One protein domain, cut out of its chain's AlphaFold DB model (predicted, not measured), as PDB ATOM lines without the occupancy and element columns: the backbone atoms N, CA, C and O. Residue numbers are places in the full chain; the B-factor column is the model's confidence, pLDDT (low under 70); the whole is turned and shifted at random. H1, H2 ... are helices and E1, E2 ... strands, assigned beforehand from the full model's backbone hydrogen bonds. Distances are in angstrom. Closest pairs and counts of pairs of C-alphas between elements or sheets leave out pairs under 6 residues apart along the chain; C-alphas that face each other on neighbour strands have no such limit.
ATOM      1  N   LEU A   4     300.251 394.928 255.079       87.81
ATOM      2  CA  LEU A   4     300.831 395.387 256.357       87.81
ATOM      3  C   LEU A   4     302.156 394.678 256.666       87.81
ATOM      4  O   LEU A   4     303.140 395.311 257.046       87.81
ATOM      5  N   GLU A   5     302.162 393.353 256.515       88.12
ATOM      6  CA  GLU A   5     303.313 392.502 256.811       88.12
ATOM      7  C   GLU A   5     304.485 392.808 255.874       88.12
ATOM      8  O   GLU A   5     305.603 393.034 256.337       88.12
ATOM      9  N   THR A   6     304.222 392.889 254.567       90.25
ATOM     10  CA  THR A   6     305.226 393.216 253.549       90.25
ATOM     11  C   THR A   6     305.846 394.588 253.805       90.25
ATOM     12  O   THR A   6     307.072 394.709 253.811       90.25
ATOM     13  N   PHE A   7     305.018 395.603 254.079       91.88
ATOM     14  CA  PHE A   7     305.477 396.950 254.413       91.88
ATOM     15  C   PHE A   7     306.344 396.949 255.678       91.88
ATOM     16  O   PHE A   7     307.533 397.270 255.604       91.88
ATOM     17  N   CYS A   8     305.798 396.513 256.819       91.81
ATOM     18  CA  CYS A   8     306.487 396.606 258.106       91.81
ATOM     19  C   CYS A   8     307.787 395.789 258.131       91.81
ATOM     20  O   CYS A   8     308.813 396.272 258.609       91.81
ATOM     21  N   LEU A   9     307.791 394.574 257.569       90.62
ATOM     22  CA  LEU A   9     309.005 393.755 257.489       90.62
ATOM     23  C   LEU A   9     310.042 394.315 256.502       90.62
ATOM     24  O   LEU A   9     311.224 393.991 256.636       90.62
ATOM     25  N   SER A  10     309.644 395.129 255.518       92.06
ATOM     26  CA  SER A  10     310.590 395.825 254.635       92.06
ATOM     27  C   SER A  10     311.245 397.026 255.328       92.06
ATOM     28  O   SER A  10     312.467 397.155 255.273       92.06
ATOM     29  N   GLU A  11     310.475 397.837 256.061       93.12
ATOM     30  CA  GLU A  11     310.987 398.984 256.824       93.12
ATOM     31  C   GLU A  11     311.927 398.549 257.957       93.12
ATOM     32  O   GLU A  11     313.022 399.095 258.101       93.12
ATOM     33  N   LEU A  12     311.579 397.497 258.709       92.94
ATOM     34  CA  LEU A  12     312.446 396.978 259.777       92.94
ATOM     35  C   LEU A  12     313.833 396.559 259.264       92.94
ATOM     36  O   LEU A  12     314.842 396.837 259.918       92.94
ATOM     37  N   LYS A  13     313.908 395.973 258.061       91.50
ATOM     38  CA  LYS A  13     315.184 395.602 257.424       91.50
ATOM     39  C   LYS A  13     316.044 396.818 257.072       91.50
ATOM     40  O   LYS A  13     317.265 396.734 257.218       91.50
ATOM     41  N   LYS A  14     315.444 397.944 256.656       92.19
ATOM     42  CA  LYS A  14     316.180 399.196 256.376       92.19
ATOM     43  C   LYS A  14     316.887 399.737 257.621       92.19
ATOM     44  O   LYS A  14     317.968 400.302 257.505       92.19
ATOM     45  N   HIS A  15     316.311 399.494 258.797       89.12
ATOM     46  CA  HIS A  15     316.854 399.863 260.107       89.12
ATOM     47  C   HIS A  15     317.654 398.733 260.790       89.12
ATOM     48  O   HIS A  15     317.779 398.711 262.010       89.12
ATOM     49  N   GLN A  16     318.161 397.755 260.023       89.62
ATOM     50  CA  GLN A  16     318.950 396.605 260.503       89.62
ATOM     51  C   GLN A  16     318.233 395.708 261.544       89.62
ATOM     52  O   GLN A  16     318.835 394.780 262.098       89.62
ATOM     53  N   CYS A  17     316.928 395.893 261.757       89.75
ATOM     54  CA  CYS A  17     316.116 395.027 262.595       89.75
ATOM     55  C   CYS A  17     315.661 393.800 261.796       89.75
ATOM     56  O   CYS A  17     314.726 393.857 261.000       89.75
ATOM     57  N   ASN A  18     316.305 392.662 262.054       87.44
ATOM     58  CA  ASN A  18     315.924 391.361 261.507       87.44
ATOM     59  C   ASN A  18     315.245 390.506 262.594       87.44
ATOM     60  O   ASN A  18     315.947 390.000 263.476       87.44
ATOM     61  N   PRO A  19     313.909 390.326 262.562       87.69
ATOM     62  CA  PRO A  19     313.214 389.403 263.456       87.69
ATOM     63  C   PRO A  19     313.657 387.950 263.232       87.69
ATOM     64  O   PRO A  19     313.929 387.562 262.095       87.69
ATOM     65  N   ILE A  20     313.673 387.113 264.280       86.19
ATOM     66  CA  ILE A  20     313.845 385.655 264.094       86.19
ATOM     67  C   ILE A  20     312.622 385.079 263.382       86.19
ATOM     68  O   ILE A  20     312.747 384.269 262.463       86.19
ATOM     69  N   PHE A  21     311.440 385.473 263.851       87.69
ATOM     70  CA  PHE A  21     310.165 385.079 263.284       87.69
ATOM     71  C   PHE A  21     309.153 386.213 263.417       87.69
ATOM     72  O   PHE A  21     309.253 387.068 264.301       87.69
ATOM     73  N   TYR A  22     308.170 386.161 262.530       89.50
ATOM     74  CA  TYR A  22     306.963 386.964 262.525       89.50
ATOM     75  C   TYR A  22     305.806 386.019 262.196       89.50
ATOM     76  O   TYR A  22     305.937 385.187 261.299       89.50
ATOM     77  N   VAL A  23     304.710 386.099 262.948       89.88
ATOM     78  CA  VAL A  23     303.483 385.335 262.702       89.88
ATOM     79  C   VAL A  23     302.293 386.238 263.000       89.88
ATOM     80  O   VAL A  23     302.196 386.798 264.091       89.88
ATOM     81  N   ARG A  24     301.359 386.344 262.053       89.00
ATOM     82  CA  ARG A  24     300.091 387.058 262.223       89.00
ATOM     83  C   ARG A  24     298.920 386.092 262.087       89.00
ATOM     84  O   ARG A  24     298.884 385.286 261.159       89.00
ATOM     85  N   TYR A  25     297.952 386.193 262.990       88.12
ATOM     86  CA  TYR A  25     296.672 385.501 262.903       88.12
ATOM     87  C   TYR A  25     295.540 386.523 263.000       88.12
ATOM     88  O   TYR A  25     295.168 386.954 264.089       88.12
ATOM     89  N   VAL A  26     295.009 386.907 261.836       87.25
ATOM     90  CA  VAL A  26     294.053 388.015 261.679       87.25
ATOM     91  C   VAL A  26     294.643 389.309 262.265       87.25
ATOM     92  O   VAL A  26     295.482 389.931 261.604       87.25
ATOM     93  N   ASP A  27     294.271 389.637 263.501       84.25
ATOM     94  CA  ASP A  27     294.606 390.856 264.242       84.25
ATOM     95  C   ASP A  27     295.698 390.631 265.311       84.25
ATOM     96  O   ASP A  27     296.472 391.540 265.617       84.25
ATOM     97  N   ASP A  28     295.807 389.413 265.858       86.31
ATOM     98  CA  ASP A  28     296.841 389.042 266.834       86.31
ATOM     99  C   ASP A  28     298.166 388.798 266.088       86.31
ATOM    100  O   ASP A  28     298.271 387.923 265.222       86.31
ATOM    101  N   THR A  29     299.206 389.551 266.441       90.56
ATOM    102  CA  THR A  29     300.537 389.456 265.819       90.56
ATOM    103  C   THR A  29     301.580 389.081 266.861       90.56
ATOM    104  O   THR A  29     301.557 389.615 267.968       90.56
ATOM    105  N   VAL A  30     302.523 388.198 266.524       91.19
ATOM    106  CA  VAL A  30     303.696 387.899 267.354       91.19
ATOM    107  C   VAL A  30     304.991 388.010 266.552       91.19
ATOM    108  O   VAL A  30     305.106 387.507 265.434       91.19
ATOM    109  N   ILE A  31     305.981 388.674 267.139       90.94
ATOM    110  CA  ILE A  31     307.289 388.934 266.537       90.94
ATOM    111  C   ILE A  31     308.395 388.660 267.562       90.94
ATOM    112  O   ILE A  31     308.233 388.920 268.753       90.94
ATOM    113  N   CYS A  32     309.529 388.120 267.115       89.44
ATOM    114  CA  CYS A  32     310.690 387.891 267.976       89.44
ATOM    115  C   CYS A  32     311.859 388.774 267.539       89.44
ATOM    116  O   CYS A  32     312.438 388.562 266.469       89.44
ATOM    117  N   VAL A  33     312.188 389.767 268.366       90.56
ATOM    118  CA  VAL A  33     313.215 390.792 268.115       90.56
ATOM    119  C   VAL A  33     314.077 391.014 269.355       90.56
ATOM    120  O   VAL A  33     313.785 390.539 270.454       90.56
ATOM    121  N   LYS A  34     315.188 391.731 269.179       88.38
ATOM    122  CA  LYS A  34     315.986 392.231 270.297       88.38
ATOM    123  C   LYS A  34     315.227 393.330 271.034       88.38
ATOM    124  O   LYS A  34     314.534 394.123 270.402       88.38
ATOM    125  N   ARG A  35     315.461 393.435 272.345       87.00
ATOM    126  CA  ARG A  35     314.880 394.482 273.199       87.00
ATOM    127  C   ARG A  35     315.172 395.903 272.690       87.00
ATOM    128  O   ARG A  35     314.297 396.753 272.740       87.00
ATOM    129  N   GLU A  36     316.357 396.128 272.118       89.25
ATOM    130  CA  GLU A  36     316.770 397.409 271.512       89.25
ATOM    131  C   GLU A  36     315.935 397.843 270.287       89.25
ATOM    132  O   GLU A  36     315.986 399.004 269.897       89.25
ATOM    133  N   HIS A  37     315.154 396.939 269.683       90.69
ATOM    134  CA  HIS A  37     314.321 397.226 268.509       90.69
ATOM    135  C   HIS A  37     312.813 397.281 268.817       90.69
ATOM    136  O   HIS A  37     312.019 397.404 267.888       90.69
ATOM    137  N   ILE A  38     312.392 397.192 270.084       90.62
ATOM    138  CA  ILE A  38     310.963 397.173 270.452       90.62
ATOM    139  C   ILE A  38     310.259 398.472 270.040       90.62
ATOM    140  O   ILE A  38     309.247 398.426 269.338       90.62
ATOM    141  N   ASP A  39     310.831 399.622 270.395       92.25
ATOM    142  CA  ASP A  39     310.254 400.933 270.069       92.25
ATOM    143  C   ASP A  39     310.274 401.209 268.559       92.25
ATOM    144  O   ASP A  39     309.347 401.810 268.014       92.25
ATOM    145  N   LEU A  40     311.301 400.708 267.862       93.31
ATOM    146  CA  LEU A  40     311.387 400.740 266.403       93.31
ATOM    147  C   LEU A  40     310.245 399.934 265.765       93.31
ATOM    148  O   LEU A  40     309.578 400.448 264.874       93.31
ATOM    149  N   VAL A  41     309.982 398.711 266.243       92.75
ATOM    150  CA  VAL A  41     308.848 397.892 265.780       92.75
ATOM    151  C   VAL A  41     307.529 398.621 266.000       92.75
ATOM    152  O   VAL A  41     306.764 398.766 265.050       92.75
ATOM    153  N   LEU A  42     307.279 399.146 267.202       92.94
ATOM    154  CA  LEU A  42     306.047 399.884 267.484       92.94
ATOM    155  C   LEU A  42     305.882 401.098 266.552       92.94
ATOM    156  O   LEU A  42     304.814 401.296 265.973       92.94
ATOM    157  N   LYS A  43     306.955 401.873 266.352       93.94
ATOM    158  CA  LYS A  43     306.968 403.042 265.464       93.94
ATOM    159  C   LYS A  43     306.717 402.671 264.001       93.94
ATOM    160  O   LYS A  43     305.964 403.368 263.329       93.94
ATOM    161  N   THR A  44     307.321 401.592 263.500       93.31
ATOM    162  CA  THR A  44     307.111 401.118 262.124       93.31
ATOM    163  C   THR A  44     305.671 400.655 261.897       93.31
ATOM    164  O   THR A  44     305.093 400.981 260.864       93.31
ATOM    165  N   PHE A  45     305.069 399.951 262.862       91.94
ATOM    166  CA  PHE A  45     303.682 399.482 262.756       91.94
ATOM    167  C   PHE A  45     302.678 400.644 262.821       91.94
ATOM    168  O   PHE A  45     301.802 400.737 261.963       91.94
ATOM    169  N   ASN A  46     302.859 401.591 263.748       93.00
ATOM    170  CA  ASN A  46     302.019 402.800 263.844       93.00
ATOM    171  C   ASN A  46     302.254 403.801 262.697       93.00
ATOM    172  O   ASN A  46     301.471 404.730 262.516       93.00
ATOM    173  N   GLY A  47     303.320 403.618 261.911       91.19
ATOM    174  CA  GLY A  47     303.598 404.385 260.698       91.19
ATOM    175  C   GLY A  47     302.901 403.865 259.434       91.19
ATOM    176  O   GLY A  47     303.002 404.525 258.404       91.19
ATOM    177  N   TYR A  48     302.224 402.709 259.481       90.75
ATOM    178  CA  TYR A  48     301.579 402.108 258.303       90.75
ATOM    179  C   TYR A  48     300.285 402.824 257.887       90.75
ATOM    180  O   TYR A  48     300.125 403.165 256.717       90.75
ATOM    181  N   ASP A  49     299.364 403.062 258.827       89.44
ATOM    182  CA  ASP A  49     298.101 403.758 258.564       89.44
ATOM    183  C   ASP A  49     297.701 404.630 259.761       89.44
ATOM    184  O   ASP A  49     297.717 404.188 260.907       89.44
ATOM    185  N   LYS A  50     297.303 405.876 259.489       88.38
ATOM    186  CA  LYS A  50     296.949 406.874 260.513       88.38
ATOM    187  C   LYS A  50     295.774 406.463 261.413       88.38
ATOM    188  O   LYS A  50     295.699 406.911 262.554       88.38
ATOM    189  N   ASN A  51     294.859 405.640 260.903       88.00
ATOM    190  CA  ASN A  51     293.670 405.174 261.613       88.00
ATOM    191  C   ASN A  51     293.942 403.875 262.392       88.00
ATOM    192  O   ASN A  51     293.075 403.424 263.138       88.00
ATOM    193  N   LEU A  52     295.117 403.258 262.215       87.38
ATOM    194  CA  LEU A  52     295.462 401.968 262.797       87.38
ATOM    195  C   LEU A  52     296.548 402.127 263.862       87.38
ATOM    196  O   LEU A  52     297.732 402.248 263.559       87.38
ATOM    197  N   GLN A  53     296.134 402.103 265.126       89.44
ATOM    198  CA  GLN A  53     297.055 402.174 266.257       89.44
ATOM    199  C   GLN A  53     297.344 400.777 266.802       89.44
ATOM    200  O   GLN A  53     296.431 400.022 267.146       89.44
ATOM    201  N   PHE A  54     298.630 400.454 266.902       89.81
ATOM    202  CA  PHE A  54     299.140 399.267 267.564       89.81
ATOM    203  C   PHE A  54     299.688 399.614 268.952       89.81
ATOM    204  O   PHE A  54     300.349 400.631 269.177       89.81
ATOM    205  N   THR A  55     299.455 398.696 269.878       91.00
ATOM    206  CA  THR A  55     300.128 398.571 271.172       91.00
ATOM    207  C   THR A  55     301.044 397.353 271.143       91.00
ATOM    208  O   THR A  55     300.927 396.503 270.254       91.00
ATOM    209  N   HIS A  56     301.945 397.227 272.119       90.75
ATOM    210  CA  HIS A  56     302.761 396.025 272.256       90.75
ATOM    211  C   HIS A  56     302.683 395.390 273.648       90.75
ATOM    212  O   HIS A  56     302.417 396.055 274.646       90.75
ATOM    213  N   GLU A  57     302.910 394.079 273.699       92.31
ATOM    214  CA  GLU A  57     302.991 393.280 274.928       92.31
ATOM    215  C   GLU A  57     304.311 392.505 274.898       92.31
ATOM    216  O   GLU A  57     304.503 391.651 274.033       92.31
ATOM    217  N   ILE A  58     305.232 392.835 275.805       90.06
ATOM    218  CA  ILE A  58     306.528 392.153 275.948       90.06
ATOM    219  C   ILE A  58     306.326 390.878 276.776       90.06
ATOM    220  O   ILE A  58     305.487 390.848 277.680       90.06
ATOM    221  N   GLU A  59     307.100 389.829 276.491       89.88
ATOM    222  CA  GLU A  59     307.183 388.652 277.361       89.88
ATOM    223  C   GLU A  59     307.435 389.018 278.836       89.88
ATOM    224  O   GLU A  59     308.175 389.949 279.167       89.88
ATOM    225  N   LYS A  60     306.843 388.237 279.740       88.69
ATOM    226  CA  LYS A  60     307.033 388.362 281.184       88.69
ATOM    227  C   LYS A  60     307.541 387.037 281.736       88.69
ATOM    228  O   LYS A  60     307.023 385.982 281.388       88.69
ATOM    229  N   ASP A  61     308.578 387.092 282.571       88.19
ATOM    230  CA  ASP A  61     309.212 385.914 283.182       88.19
ATOM    231  C   ASP A  61     309.676 384.862 282.142       88.19
ATOM    232  O   ASP A  61     309.739 383.665 282.410       88.19
ATOM    233  N   GLY A  62     310.007 385.315 280.922       87.44
ATOM    234  CA  GLY A  62     310.374 384.457 279.791       87.44
ATOM    235  C   GLY A  62     309.199 383.757 279.099       87.44
ATOM    236  O   GLY A  62     309.437 382.829 278.324       87.44
ATOM    237  N   ALA A  63     307.956 384.166 279.366       90.94
ATOM    238  CA  ALA A  63     306.747 383.624 278.756       90.94
ATOM    239  C   ALA A  63     305.875 384.711 278.100       90.94
ATOM    240  O   ALA A  63     305.764 385.836 278.589       90.94
ATOM    241  N   LEU A  64     305.214 384.362 276.997       93.06
ATOM    242  CA  LEU A  64     304.296 385.229 276.257       93.06
ATOM    243  C   LEU A  64     303.121 384.413 275.718       93.06
ATOM    244  O   LEU A  64     303.312 383.368 275.103       93.06
ATOM    245  N   ASN A  65     301.895 384.887 275.917       93.00
ATOM    246  CA  ASN A  65     300.705 384.178 275.449       93.00
ATOM    247  C   ASN A  65     300.301 384.666 274.055       93.00
ATOM    248  O   ASN A  65     300.219 385.872 273.837       93.00
ATOM    249  N   PHE A  66     300.011 383.747 273.135       90.69
ATOM    250  CA  PHE A  66     299.544 384.014 271.774       90.69
ATOM    251  C   PHE A  66     298.466 382.985 271.407       90.69
ATOM    252  O   PHE A  66     298.729 381.785 271.411       90.69
ATOM    253  N   LEU A  67     297.243 383.431 271.100       90.12
ATOM    254  CA  LEU A  67     296.090 382.551 270.835       90.12
ATOM    255  C   LEU A  67     295.878 381.493 271.953       90.12
ATOM    256  O   LEU A  67     295.785 381.851 273.126       90.12
ATOM    257  N   ASP A  68     295.802 380.206 271.590       90.62
ATOM    258  CA  ASP A  68     295.680 379.042 272.484       90.62
ATOM    259  C   ASP A  68     297.057 378.532 273.002       90.62
ATOM    260  O   ASP A  68     297.117 377.453 273.592       90.62
ATOM    261  N   ILE A  69     298.178 379.249 272.805       92.44
ATOM    262  CA  ILE A  69     299.525 378.809 273.238       92.44
ATOM    263  C   ILE A  69     300.273 379.816 274.122       92.44
ATOM    264  O   ILE A  69     300.236 381.026 273.912       92.44
ATOM    265  N   SER A  70     300.998 379.296 275.112       94.06
ATOM    266  CA  SER A  70     302.003 380.027 275.885       94.06
ATOM    267  C   SER A  70     303.370 379.712 275.292       94.06
ATOM    268  O   SER A  70     303.827 378.573 275.359       94.06
ATOM    269  N   LEU A  71     304.010 380.714 274.702       91.44
ATOM    270  CA  LEU A  71     305.377 380.669 274.203       91.44
ATOM    271  C   LEU A  71     306.328 380.864 275.387       91.44
ATOM    272  O   LEU A  71     306.298 381.917 276.014       91.44
ATOM    273  N   ILE A  72     307.153 379.870 275.713       91.19
ATOM    274  CA  ILE A  72     308.048 379.888 276.879       91.19
ATOM    275  C   ILE A  72     309.492 379.729 276.398       91.19
ATOM    276  O   ILE A  72     309.831 378.756 275.718       91.19
ATOM    277  N   ARG A  73     310.371 380.667 276.755       87.50
ATOM    278  CA  ARG A  73     311.798 380.605 276.416       87.50
ATOM    279  C   ARG A  73     312.490 379.507 277.223       87.50
ATOM    280  O   ARG A  73     312.491 379.520 278.450       87.50
ATOM    281  N   ASN A  74     313.148 378.588 276.523       85.81
ATOM    282  CA  ASN A  74     313.928 377.499 277.101       85.81
ATOM    283  C   ASN A  74     315.347 377.531 276.512       85.81
ATOM    284  O   ASN A  74     315.613 376.968 275.447       85.81
ATOM    285  N   GLY A  75     316.256 378.244 277.184       81.44
ATOM    286  CA  GLY A  75     317.616 378.478 276.696       81.44
ATOM    287  C   GLY A  75     317.624 379.253 275.373       81.44
ATOM    288  O   GLY A  75     317.161 380.390 275.310       81.44
ATOM    289  N   SER A  76     318.153 378.635 274.315       74.38
ATOM    290  CA  SER A  76     318.176 379.177 272.946       74.38
ATOM    291  C   SER A  76     316.954 378.796 272.097       74.38
ATOM    292  O   SER A  76     316.904 379.156 270.921       74.38
ATOM    293  N   GLY A  77     315.989 378.063 272.662       79.56
ATOM    294  CA  GLY A  77     314.772 377.614 271.991       79.56
ATOM    295  C   GLY A  77     313.491 378.132 272.646       79.56
ATOM    296  O   GLY A  77     313.511 378.821 273.667       79.56
ATOM    297  N   LEU A  78     312.363 377.762 272.044       86.75
ATOM    298  CA  LEU A  78     311.018 378.047 272.528       86.75
ATOM    299  C   LEU A  78     310.306 376.712 272.753       86.75
ATOM    300  O   LEU A  78     310.341 375.850 271.878       86.75
ATOM    301  N   ILE A  79     309.681 376.543 273.914       90.88
ATOM    302  CA  ILE A  79     308.723 375.464 274.174       90.88
ATOM    303  C   ILE A  79     307.329 376.075 274.271       90.88
ATOM    304  O   ILE A  79     307.182 377.255 274.591       90.88
ATOM    305  N   THR A  80     306.305 375.282 273.988       92.56
ATOM    306  CA  THR A  80     304.912 375.728 274.041       92.56
ATOM    307  C   THR A  80     304.150 374.992 275.137       92.56
ATOM    308  O   THR A  80     304.373 373.806 275.371       92.56
ATOM    309  N   ASP A  81     303.233 375.683 275.811       94.12
ATOM    310  CA  ASP A  81     302.192 375.077 276.653       94.12
ATOM    311  C   ASP A  81     300.809 375.494 276.122       94.12
ATOM    312  O   ASP A  81     300.678 376.500 275.423       94.12
ATOM    313  N   TRP A  82     299.763 374.733 276.437       93.75
ATOM    314  CA  TRP A  82     298.386 375.082 276.089       93.75
ATOM    315  C   TRP A  82     297.921 376.260 276.961       93.75
ATOM    316  O   TRP A  82     297.700 376.115 278.167       93.75
ATOM    317  N   TYR A  83     297.757 377.440 276.363       93.44
ATOM    318  CA  TYR A  83     297.267 378.615 277.078       93.44
ATOM    319  C   TYR A  83     295.747 378.590 277.231       93.44
ATOM    320  O   TYR A  83     294.999 378.148 276.359       93.44
ATOM    321  N   ARG A  84     295.282 379.110 278.368       90.81
ATOM    322  CA  ARG A  84     293.870 379.303 278.695       90.81
ATOM    323  C   ARG A  84     293.740 380.689 279.314       90.81
ATOM    324  O   ARG A  84     294.394 380.961 280.317       90.81
ATOM    325  N   LYS A  85     292.898 381.555 278.739       88.44
ATOM    326  CA  LYS A  85     292.608 382.877 279.323       88.44
ATOM    327  C   LYS A  85     292.078 382.708 280.764       88.44
ATOM    328  O   LYS A  85     291.295 381.783 280.979       88.44
ATOM    329  N   PRO A  86     292.411 383.594 281.726       86.44
ATOM    330  CA  PRO A  86     291.908 383.507 283.105       86.44
ATOM    331  C   PRO A  86     290.376 383.504 283.224       86.44
ATOM    332  O   PRO A  86     289.825 382.971 284.177       86.44
ATOM    333  N   THR A  87     289.681 384.065 282.231       87.25
ATOM    334  CA  THR A  87     288.215 384.086 282.112       87.25
ATOM    335  C   THR A  87     287.608 382.787 281.558       87.25
ATOM    336  O   THR A  87     286.398 382.717 281.347       87.25
ATOM    337  N   ASN A  88     288.411 381.751 281.291       87.94
ATOM    338  CA  ASN A  88     287.925 380.476 280.771       87.94
ATOM    339  C   ASN A  88     287.101 379.733 281.836       87.94
ATOM    340  O   ASN A  88     287.637 379.204 282.806       87.94
ATOM    341  N   THR A  89     285.791 379.645 281.615       88.12
ATOM    342  CA  THR A  89     284.829 379.012 282.532       88.12
ATOM    343  C   THR A  89     284.890 377.482 282.547       88.12
ATOM    344  O   THR A  89     284.158 376.852 283.304       88.12
ATOM    345  N   THR A  90     285.720 376.853 281.705       91.25
ATOM    346  CA  THR A  90     285.819 375.390 281.500       91.25
ATOM    347  C   THR A  90     284.524 374.699 281.056       91.25
ATOM    348  O   THR A  90     284.445 373.469 281.010       91.25
ATOM    349  N   ARG A  91     283.505 375.479 280.680       92.12
ATOM    350  CA  ARG A  91     282.215 374.970 280.223       92.12
ATOM    351  C   ARG A  91     282.336 374.430 278.801       92.12
ATOM    352  O   ARG A  91     282.669 375.160 277.872       92.12
ATOM    353  N   ILE A  92     282.026 373.151 278.643       94.56
ATOM    354  CA  ILE A  92     281.904 372.467 277.354       94.56
ATOM    355  C   ILE A  92     280.472 371.930 277.212       94.56
ATOM    356  O   ILE A  92     279.564 372.311 277.953       94.56
ATOM    357  N   LEU A  93     280.243 371.066 276.227       94.50
ATOM    358  CA  LEU A  93     278.966 370.383 276.064       94.50
ATOM    359  C   LEU A  93     278.729 369.432 277.241       94.50
ATOM    360  O   LEU A  93     279.555 368.560 277.484       94.50
ATOM    361  N   ALA A  94     277.609 369.562 277.947       94.81
ATOM    362  CA  ALA A  94     277.291 368.665 279.056       94.81
ATOM    363  C   ALA A  94     277.010 367.232 278.556       94.81
ATOM    364  O   ALA A  94     276.440 367.035 277.476       94.81
ATOM    365  N   PHE A  95     277.421 366.212 279.311       94.12
ATOM    366  CA  PHE A  95     277.306 364.811 278.879       94.12
ATOM    367  C   PHE A  95     275.862 364.277 278.844       94.12
ATOM    368  O   PHE A  95     275.562 363.373 278.065       94.12
ATOM    369  N   ASP A  96     274.958 364.851 279.631       92.19
ATOM    370  CA  ASP A  96     273.518 364.552 279.685       92.19
ATOM    371  C   ASP A  96     272.719 365.141 278.503       92.19
ATOM    372  O   ASP A  96     271.629 364.668 278.178       92.19
ATOM    373  N   SER A  97     273.279 366.139 277.815       93.44
ATOM    374  CA  SER A  97     272.668 366.791 276.654       93.44
ATOM    375  C   SER A  97     272.216 365.799 275.571       93.44
ATOM    376  O   SER A  97     272.836 364.758 275.339       93.44
ATOM    377  N   ARG A  98     271.172 366.143 274.805       91.56
ATOM    378  CA  ARG A  98     270.625 365.282 273.729       91.56
ATOM    379  C   ARG A  98     271.502 365.193 272.466       91.56
ATOM    380  O   ARG A  98     271.040 364.745 271.420       91.56
ATOM    381  N   HIS A  99     272.764 365.609 272.539       92.69
ATOM    382  CA  HIS A  99     273.709 365.508 271.431       92.69
ATOM    383  C   HIS A  99     274.216 364.078 271.229       92.69
ATOM    384  O   HIS A  99     274.271 363.266 272.157       92.69
ATOM    385  N   THR A 100     274.612 363.775 269.993       94.69
ATOM    386  CA  THR A 100     275.058 362.434 269.602       94.69
ATOM    387  C   THR A 100     276.319 362.013 270.361       94.69
ATOM    388  O   THR A 100     277.179 362.838 270.687       94.69
ATOM    389  N   ALA A 101     276.482 360.706 270.585       92.06
ATOM    390  CA  ALA A 101     277.695 360.157 271.197       92.06
ATOM    391  C   ALA A 101     278.970 360.560 270.429       92.06
ATOM    392  O   ALA A 101     279.999 360.831 271.045       92.06
ATOM    393  N   GLN A 102     278.887 360.691 269.098       94.44
ATOM    394  CA  GLN A 102     280.005 361.140 268.266       94.44
ATOM    395  C   GLN A 102     280.403 362.598 268.546       94.44
ATOM    396  O   GLN A 102     281.590 362.888 268.634       94.44
ATOM    397  N   GLN A 103     279.448 363.515 268.745       95.06
ATOM    398  CA  GLN A 103     279.759 364.902 269.126       95.06
ATOM    399  C   GLN A 103     280.437 364.963 270.501       95.06
ATOM    400  O   GLN A 103     281.455 365.637 270.657       95.06
ATOM    401  N   LYS A 104     279.938 364.193 271.476       94.44
ATOM    402  CA  LYS A 104     280.538 364.096 272.819       94.44
ATOM    403  C   LYS A 104     281.960 363.524 272.762       94.44
ATOM    404  O   LYS A 104     282.851 364.073 273.404       94.44
ATOM    405  N   LYS A 105     282.190 362.490 271.943       95.94
ATOM    406  CA  LYS A 105     283.519 361.918 271.652       95.94
ATOM    407  C   LYS A 105     284.461 362.930 270.991       95.94
ATOM    408  O   LYS A 105     285.602 363.067 271.426       95.94
ATOM    409  N   ASN A 106     283.985 363.672 269.990       95.81
ATOM    410  CA  ASN A 106     284.785 364.680 269.288       95.81
ATOM    411  C   ASN A 106     285.291 365.783 270.234       95.81
ATOM    412  O   ASN A 106     286.381 366.302 270.027       95.81
ATOM    413  N   ILE A 107     284.551 366.119 271.296       96.50
ATOM    414  CA  ILE A 107     285.003 367.093 272.303       96.50
ATOM    415  C   ILE A 107     286.181 366.553 273.117       96.50
ATOM    416  O   ILE A 107     287.176 367.259 273.267       96.50
ATOM    417  N   VAL A 108     286.116 365.294 273.568       96.75
ATOM    418  CA  VAL A 108     287.259 364.621 274.217       96.75
ATOM    419  C   VAL A 108     288.473 364.639 273.282       96.75
ATOM    420  O   VAL A 108     289.569 365.007 273.696       96.75
ATOM    421  N   PHE A 109     288.266 364.307 272.004       96.38
ATOM    422  CA  PHE A 109     289.328 364.285 270.996       96.38
ATOM    423  C   PHE A 109     289.951 365.674 270.796       96.38
ATOM    424  O   PHE A 109     291.165 365.801 270.875       96.38
ATOM    425  N   ASN A 110     289.140 366.725 270.645       95.25
ATOM    426  CA  ASN A 110     289.610 368.104 270.462       95.25
ATOM    427  C   ASN A 110     290.381 368.662 271.677       95.25
ATOM    428  O   ASN A 110     291.211 369.558 271.512       95.25
ATOM    429  N   LEU A 111     290.101 368.179 272.891       95.44
ATOM    430  CA  LEU A 111     290.837 368.552 274.108       95.44
ATOM    431  C   LEU A 111     292.189 367.825 274.206       95.44
ATOM    432  O   LEU A 111     293.198 368.438 274.563       95.44
ATOM    433  N   VAL A 112     292.227 366.538 273.841       95.94
ATOM    434  CA  VAL A 112     293.472 365.755 273.747       95.94
ATOM    435  C   VAL A 112     294.364 366.282 272.621       95.94
ATOM    436  O   VAL A 112     295.559 366.461 272.833       95.94
ATOM    437  N   ASP A 113     293.790 366.604 271.461       94.00
ATOM    438  CA  ASP A 113     294.514 367.168 270.320       94.00
ATOM    439  C   ASP A 113     295.186 368.493 270.684       94.00
ATOM    440  O   ASP A 113     296.381 368.640 270.453       94.00
ATOM    441  N   ARG A 114     294.470 369.429 271.329       92.25
ATOM    442  CA  ARG A 114     295.092 370.664 271.844       92.25
ATOM    443  C   ARG A 114     296.235 370.362 272.808       92.25
ATOM    444  O   ARG A 114     297.312 370.925 272.671       92.25
ATOM    445  N   THR A 115     296.013 369.445 273.747       92.56
ATOM    446  CA  THR A 115     297.014 369.074 274.756       92.56
ATOM    447  C   THR A 115     298.299 368.511 274.144       92.56
ATOM    448  O   THR A 115     299.379 368.834 274.623       92.56
ATOM    449  N   VAL A 116     298.196 367.682 273.102       91.88
ATOM    450  CA  VAL A 116     299.343 366.945 272.541       91.88
ATOM    451  C   VAL A 116     299.994 367.658 271.356       91.88
ATOM    452  O   VAL A 116     301.198 367.526 271.160       91.88
ATOM    453  N   LEU A 117     299.216 368.391 270.550       89.88
ATOM    454  CA  LEU A 117     299.696 369.037 269.322       89.88
ATOM    455  C   LEU A 117     300.142 370.489 269.536       89.88
ATOM    456  O   LEU A 117     300.940 370.979 268.742       89.88
ATOM    457  N   LEU A 118     299.629 371.181 270.562       89.56
ATOM    458  CA  LEU A 118     300.000 372.576 270.845       89.56
ATOM    459  C   LEU A 118     301.075 372.714 271.926       89.56
ATOM    460  O   LEU A 118     301.796 373.708 271.916       89.56
ATOM    461  N   ALA A 119     301.182 371.758 272.852       91.75
ATOM    462  CA  ALA A 119     302.138 371.807 273.956       91.75
ATOM    463  C   ALA A 119     303.318 370.843 273.754       91.75
ATOM    464  O   ALA A 119     303.183 369.784 273.139       91.75
ATOM    465  N   ASP A 120     304.462 371.188 274.339       91.25
ATOM    466  CA  ASP A 120     305.618 370.307 274.467       91.25
ATOM    467  C   ASP A 120     305.313 369.107 275.385       91.25
ATOM    468  O   ASP A 120     304.509 369.197 276.320       91.25
ATOM    469  N   HIS A 121     305.992 367.981 275.135       90.12
ATOM    470  CA  HIS A 121     305.798 366.717 275.852       90.12
ATOM    471  C   HIS A 121     305.883 366.855 277.382       90.12
ATOM    472  O   HIS A 121     305.186 366.142 278.102       90.12
ATOM    473  N   ARG A 122     306.684 367.805 277.887       92.00
ATOM    474  CA  ARG A 122     306.852 368.099 279.323       92.00
ATOM    475  C   ARG A 122     305.560 368.529 280.016       92.00
ATOM    476  O   ARG A 122     305.434 368.364 281.226       92.00
ATOM    477  N   PHE A 123     304.610 369.094 279.272       93.69
ATOM    478  CA  PHE A 123     303.348 369.604 279.811       93.69
ATOM    479  C   PHE A 123     302.155 368.679 279.537       93.69
ATOM    480  O   PHE A 123     301.060 368.940 280.042       93.69
ATOM    481  N   HIS A 124     302.340 367.595 278.768       93.75
ATOM    482  CA  HIS A 124     301.249 366.698 278.366       93.75
ATOM    483  C   HIS A 124     300.528 366.098 279.574       93.75
ATOM    484  O   HIS A 124     299.306 366.186 279.629       93.75
ATOM    485  N   ASP A 125     301.244 365.583 280.576       93.88
ATOM    486  CA  ASP A 125     300.621 364.947 281.747       93.88
ATOM    487  C   ASP A 125     299.790 365.937 282.579       93.88
ATOM    488  O   ASP A 125     298.616 365.691 282.867       93.88
ATOM    489  N   LYS A 126     300.358 367.113 282.883       95.69
ATOM    490  CA  LYS A 126     299.671 368.219 283.578       95.69
ATOM    491  C   LYS A 126     298.393 368.636 282.839       95.69
ATOM    492  O   LYS A 126     297.335 368.793 283.451       95.69
ATOM    493  N   ASN A 127     298.478 368.797 281.520       95.81
ATOM    494  CA  ASN A 127     297.342 369.193 280.693       95.81
ATOM    495  C   ASN A 127     296.306 368.069 280.535       95.81
ATOM    496  O   ASN A 127     295.112 368.355 280.551       95.81
ATOM    497  N   LEU A 128     296.713 366.799 280.459       95.31
ATOM    498  CA  LEU A 128     295.800 365.653 280.413       95.31
ATOM    499  C   LEU A 128     295.019 365.492 281.725       95.31
ATOM    500  O   LEU A 128     293.815 365.232 281.681       95.31
ATOM    501  N   ILE A 129     295.656 365.708 282.882       95.81
ATOM    502  CA  ILE A 129     294.968 365.780 284.185       95.81
ATOM    503  C   ILE A 129     293.917 366.900 284.160       95.81
ATOM    504  O   ILE A 129     292.763 366.687 284.537       95.81
ATOM    505  N   TYR A 130     294.275 368.076 283.636       95.12
ATOM    506  CA  TYR A 130     293.344 369.193 283.482       95.12
ATOM    507  C   TYR A 130     292.174 368.877 282.524       95.12
ATOM    508  O   TYR A 130     291.025 369.177 282.846       95.12
ATOM    509  N   VAL A 131     292.416 368.192 281.398       95.75
ATOM    510  CA  VAL A 131     291.357 367.710 280.488       95.75
ATOM    511  C   VAL A 131     290.404 366.745 281.199       95.75
ATOM    512  O   VAL A 131     289.189 366.894 281.066       95.75
ATOM    513  N   LYS A 132     290.917 365.793 281.992       96.06
ATOM    514  CA  LYS A 132     290.071 364.893 282.797       96.06
ATOM    515  C   LYS A 132     289.192 365.670 283.781       96.06
ATOM    516  O   LYS A 132     288.008 365.361 283.900       96.06
ATOM    517  N   ASN A 133     289.735 366.708 284.419       95.69
ATOM    518  CA  ASN A 133     288.975 367.571 285.324       95.69
ATOM    519  C   ASN A 133     287.859 368.340 284.596       95.69
ATOM    520  O   ASN A 133     286.725 368.320 285.069       95.69
ATOM    521  N   ILE A 134     288.131 368.935 283.423       95.31
ATOM    522  CA  ILE A 134     287.097 369.581 282.589       95.31
ATOM    523  C   ILE A 134     285.969 368.594 282.268       95.31
ATOM    524  O   ILE A 134     284.792 368.904 282.456       95.31
ATOM    525  N   LEU A 135     286.316 367.395 281.792       96.50
ATOM    526  CA  LEU A 135     285.336 366.375 281.419       96.50
ATOM    527  C   LEU A 135     284.474 365.961 282.625       96.50
ATOM    528  O   LEU A 135     283.248 365.925 282.506       96.50
ATOM    529  N   ARG A 136     285.087 365.748 283.799       96.25
ATOM    530  CA  ARG A 136     284.375 365.424 285.048       96.25
ATOM    531  C   ARG A 136     283.405 366.534 285.463       96.25
ATOM    532  O   ARG A 136     282.263 366.239 285.798       96.25
ATOM    533  N   LEU A 137     283.832 367.799 285.403       95.44
ATOM    534  CA  LEU A 137     282.998 368.963 285.740       95.44
ATOM    535  C   LEU A 137     281.783 369.128 284.811       95.44
ATOM    536  O   LEU A 137     280.766 369.671 285.227       95.44
ATOM    537  N   ASN A 138     281.864 368.630 283.574       95.94
ATOM    538  CA  ASN A 138     280.777 368.669 282.588       95.94
ATOM    539  C   ASN A 138     279.996 367.332 282.504       95.94
ATOM    540  O   ASN A 138     279.298 367.066 281.521       95.94
ATOM    541  N   GLY A 139     280.111 366.479 283.532       94.94
ATOM    542  CA  GLY A 139     279.313 365.260 283.707       94.94
ATOM    543  C   GLY A 139     279.745 364.047 282.877       94.94
ATOM    544  O   GLY A 139     279.014 363.058 282.828       94.94
ATOM    545  N   TYR A 140     280.902 364.084 282.208       96.56
ATOM    546  CA  TYR A 140     281.377 362.933 281.436       96.56
ATOM    547  C   TYR A 140     281.793 361.787 282.360       96.56
ATOM    548  O   TYR A 140     282.646 361.955 283.233       96.56
ATOM    549  N   LEU A 141     281.246 360.598 282.102       94.88
ATOM    550  CA  LEU A 141     281.613 359.376 282.816       94.88
ATOM    551  C   LEU A 141     283.108 359.076 282.648       94.88
ATOM    552  O   LEU A 141     283.625 359.071 281.527       94.88
ATOM    553  N   GLU A 142     283.792 358.760 283.749       94.31
ATOM    554  CA  GLU A 142     285.240 358.534 283.744       94.31
ATOM    555  C   GLU A 142     285.662 357.425 282.769       94.31
ATOM    556  O   GLU A 142     286.612 357.610 282.007       94.31
ATOM    557  N   LYS A 143     284.916 356.312 282.724       94.88
ATOM    558  CA  LYS A 143     285.147 355.217 281.771       94.88
ATOM    559  C   LYS A 143     285.142 355.721 280.320       94.88
ATOM    560  O   LYS A 143     286.112 355.509 279.599       94.88
ATOM    561  N   PHE A 144     284.104 356.465 279.929       94.06
ATOM    562  CA  PHE A 144     283.983 357.039 278.583       94.06
ATOM    563  C   PHE A 144     285.125 358.019 278.271       94.06
ATOM    564  O   PHE A 144     285.681 357.991 277.171       94.06
ATOM    565  N   SER A 145     285.497 358.876 279.225       94.94
ATOM    566  CA  SER A 145     286.616 359.810 279.073       94.94
ATOM    567  C   SER A 145     287.941 359.072 278.880       94.94
ATOM    568  O   SER A 145     288.626 359.309 277.888       94.94
ATOM    569  N   ASN A 146     288.287 358.149 279.780       95.62
ATOM    570  CA  ASN A 146     289.555 357.418 279.744       95.62
ATOM    571  C   ASN A 146     289.680 356.557 278.472       95.62
ATOM    572  O   ASN A 146     290.712 356.622 277.808       95.62
ATOM    573  N   GLU A 147     288.625 355.838 278.063       96.38
ATOM    574  CA  GLU A 147     288.607 355.060 276.812       96.38
ATOM    575  C   GLU A 147     288.885 355.936 275.578       96.38
ATOM    576  O   GLU A 147     289.741 355.610 274.749       96.38
ATOM    577  N   ASN A 148     288.204 357.082 275.463       96.19
ATOM    578  CA  ASN A 148     288.364 357.976 274.315       96.19
ATOM    579  C   ASN A 148     289.703 358.731 274.333       96.19
ATOM    580  O   ASN A 148     290.308 358.891 273.272       96.19
ATOM    581  N   ILE A 149     290.213 359.131 275.505       96.00
ATOM    582  CA  ILE A 149     291.559 359.711 275.647       96.00
ATOM    583  C   ILE A 149     292.616 358.696 275.189       96.00
ATOM    584  O   ILE A 149     293.446 359.014 274.338       96.00
ATOM    585  N   SER A 150     292.566 357.456 275.686       95.06
ATOM    586  CA  SER A 150     293.522 356.403 275.321       95.06
ATOM    587  C   SER A 150     293.441 356.010 273.841       95.06
ATOM    588  O   SER A 150     294.485 355.800 273.219       95.06
ATOM    589  N   SER A 151     292.235 355.959 273.256       95.00
ATOM    590  CA  SER A 151     292.044 355.802 271.803       95.00
ATOM    591  C   SER A 151     292.749 356.925 271.047       95.00
ATOM    592  O   SER A 151     293.558 356.661 270.158       95.00
ATOM    593  N   ARG A 152     292.503 358.184 271.432       95.00
ATOM    594  CA  ARG A 152     293.018 359.333 270.687       95.00
ATOM    595  C   ARG A 152     294.533 359.472 270.782       95.00
ATOM    596  O   ARG A 152     295.187 359.692 269.767       95.00
ATOM    597  N   LEU A 153     295.111 359.262 271.965       93.25
ATOM    598  CA  LEU A 153     296.567 359.240 272.152       93.25
ATOM    599  C   LEU A 153     297.241 358.178 271.270       93.25
ATOM    600  O   LEU A 153     298.315 358.421 270.717       93.25
ATOM    601  N   ARG A 154     296.601 357.014 271.095       92.50
ATOM    602  CA  ARG A 154     297.068 355.955 270.191       92.50
ATOM    603  C   ARG A 154     296.978 356.382 268.721       92.50
ATOM    604  O   ARG A 154     297.948 356.230 267.984       92.50
ATOM    605  N   GLU A 155     295.855 356.969 268.302       92.06
ATOM    606  CA  GLU A 155     295.674 357.508 266.944       92.06
ATOM    607  C   GLU A 155     296.728 358.566 266.581       92.06
ATOM    608  O   GLU A 155     297.276 358.520 265.479       92.06
ATOM    609  N   ILE A 156     297.040 359.497 267.492       88.75
ATOM    610  CA  ILE A 156     298.060 360.535 267.270       88.75
ATOM    611  C   ILE A 156     299.440 359.889 267.076       88.75
ATOM    612  O   ILE A 156     300.098 360.158 266.072       88.75
ATOM    613  N   LYS A 157     299.843 358.969 267.968       85.31
ATOM    614  CA  LYS A 157     301.133 358.259 267.868       85.31
ATOM    615  C   LYS A 157     301.293 357.508 266.540       85.31
ATOM    616  O   LYS A 157     302.359 357.568 265.933       85.31
ATOM    617  N   HIS A 158     300.244 356.843 266.049       76.88
ATOM    618  CA  HIS A 158     300.309 356.141 264.761       76.88
ATOM    619  C   HIS A 158     300.305 357.081 263.546       76.88
ATOM    620  O   HIS A 158     300.921 356.748 262.535       76.88
ATOM    621  N   ARG A 159     299.684 358.268 263.628       69.50
ATOM    622  CA  ARG A 159     299.781 359.290 262.565       69.50
ATOM    623  C   ARG A 159     301.219 359.773 262.370       69.50
ATOM    624  O   ARG A 159     301.634 359.941 261.230       69.50
ATOM    625  N   SER A 160     301.995 359.918 263.445       57.75
ATOM    626  CA  SER A 160     303.407 360.328 263.376       57.75
ATOM    627  C   SER A 160     304.332 359.310 262.684       57.75
ATOM    628  O   SER A 160     305.408 359.692 262.231       57.75
ATOM    629  N   GLY A 161     303.926 358.037 262.583       50.19
ATOM    630  CA  GLY A 161     304.673 356.972 261.890       50.19
ATOM    631  C   GLY A 161     304.092 356.541 260.535       50.19
ATOM    632  O   GLY A 161     304.675 355.695 259.861       50.19
ATOM    633  N   LEU A 302     295.160 397.416 268.068       73.06
ATOM    634  CA  LEU A 302     295.760 396.138 267.684       73.06
ATOM    635  C   LEU A 302     296.998 395.840 268.539       73.06
ATOM    636  O   LEU A 302     297.688 396.752 268.992       73.06
ATOM    637  N   ARG A 303     297.308 394.560 268.775       74.44
ATOM    638  CA  ARG A 303     298.388 394.178 269.695       74.44
ATOM    639  C   ARG A 303     299.490 393.378 269.010       74.44
ATOM    640  O   ARG A 303     299.281 392.247 268.571       74.44
ATOM    641  N   VAL A 304     300.693 393.946 269.007       77.00
ATOM    642  CA  VAL A 304     301.934 393.275 268.605       77.00
ATOM    643  C   VAL A 304     302.582 392.648 269.838       77.00
ATOM    644  O   VAL A 304     303.080 393.327 270.732       77.00
ATOM    645  N   ARG A 305     302.581 391.324 269.915       84.25
ATOM    646  CA  ARG A 305     303.202 390.574 271.009       84.25
ATOM    647  C   ARG A 305     304.679 390.348 270.698       84.25
ATOM    648  O   ARG A 305     305.011 389.900 269.602       84.25
ATOM    649  N   ILE A 306     305.570 390.646 271.639       78.06
ATOM    650  CA  ILE A 306     307.017 390.629 271.412       78.06
ATOM    651  C   ILE A 306     307.703 389.609 272.323       78.06
ATOM    652  O   ILE A 306     307.692 389.737 273.548       78.06
ATOM    653  N   VAL A 307     308.335 388.610 271.703       76.12
ATOM    654  CA  VAL A 307     309.257 387.671 272.364       76.12
ATOM    655  C   VAL A 307     310.661 388.271 272.336       76.12
ATOM    656  O   VAL A 307     311.122 388.708 271.277       76.12
ATOM    657  N   GLU A 308     311.357 388.283 273.472       73.00
ATOM    658  CA  GLU A 308     312.696 388.865 273.557       73.00
ATOM    659  C   GLU A 308     313.787 387.855 273.190       73.00
ATOM    660  O   GLU A 308     313.946 386.783 273.791       73.00
ATOM    661  N   LEU A 309     314.632 388.270 272.247       61.84
ATOM    662  CA  LEU A 309     315.935 387.667 271.995       61.84
ATOM    663  C   LEU A 309     316.799 387.709 273.265       61.84
ATOM    664  O   LEU A 309     317.348 388.748 273.635       61.84
TER     665      LEU A 309
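This is residues 4 to 161 and 302 to 309 of the 333 residues of an uncharacterized protein of Trichogramma brassicae (UniProt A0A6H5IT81). Three parts follow one another along an elongated body: at one end a four-stranded sheet with H2 over one face and H1 beside H2, then a small three-stranded sheet partly face to face with the first, its E4 nearest, and at the other end three helices. There H3 and H4 lie side by side as a hairpin, H5 crosses H3, and H3 and H4 graze the small sheet near E6. The printed part has 166 residues, with five named helices and seven named strands, which follow along the chain in the order H1 E1 E2 H2 E3 E4 E5 E6 H3 H4 H5 E7. The class is mixed; the sheet E1 E2 E7 E3 is mixed, and E4 E5 E6 is antiparallel. The whole is loose, with a radius of gyration of the C-alphas of 20.0 A and spans of 59 by 36 by 29 A.

H1, residues 4 to 14, begins at C-alpha 4 (300.831, 395.387, 256.357). E1 holds residues 22 to 25, E2 28 to 33, H2 35 to 46 over 17.9 A, and E3 54 to 58. E4 holds residues 63 to 66, E5 69 to 74 and E6 77 to 82. H3, residues 101 to 117, spans 23.8 A; H4, residues 121 to 137, 25.0 A; H5, residues 142 to 159, 25.7 A. E7, residues 302 to 308, spans 19.3 A and ends at C-alpha 308 (312.696, 388.865, 273.557).

H1 touches H2 at Cys 8 and Thr 44, their closest C-alphas, 6.1 A apart, at a steep tilt of 46 degrees. H2 is on the sheet E1 E2 E7 E3, two layers, at a height of 8.4 A, over E7. E2, H2 and E3 form a split strand-helix-strand unit, two parallel strands with E7 between them; its crossover is right-handed. N 30 and O 23 of the hairpin E1 and E2 are 2.8 A apart, N 305 of E7 and O 29 of E2 2.8 A, and N 55 of E3 and O 302 of E7 2.8 A. The sheets E1 E2 E7 E3 and E4 E5 E6 form a sandwich, two sheets face to face, and the parts of them that face each other are 11.2 A centre to centre. E4 E5 E6 are a meander, each strand the antiparallel neighbour of the one before, with N 64 and O 71 2.8 A apart and N 70 and O 81 2.8 A. H3 and H4 touch at a shallow tilt of 27 degrees, closest at the C-alphas of Thr 115 and Asn 127, 5.9 A. H5 touches H3 with residues 145 to 153 alone, at a steep tilt of 54 degrees; the C-alphas of Phe 109 and Arg 152, their closest, are 6.2 A apart. Every O i to N i+4 pair is within hydrogen-bond range in H3 and H5, but 6 of 7 in H1, 6 of 8 in H2 and 11 of 13 in H4.

The C-alphas of Lys 14 and Asp 96, the two farthest apart, are 59.7 A apart. Residues 162 to 301 are not printed; C-alphas 161 and 302 are 40.6 A apart across the cut. The link E6 to H3 is long, with 18 residues. Confidence is under 70 at residues 159 to 161 and at residue 309.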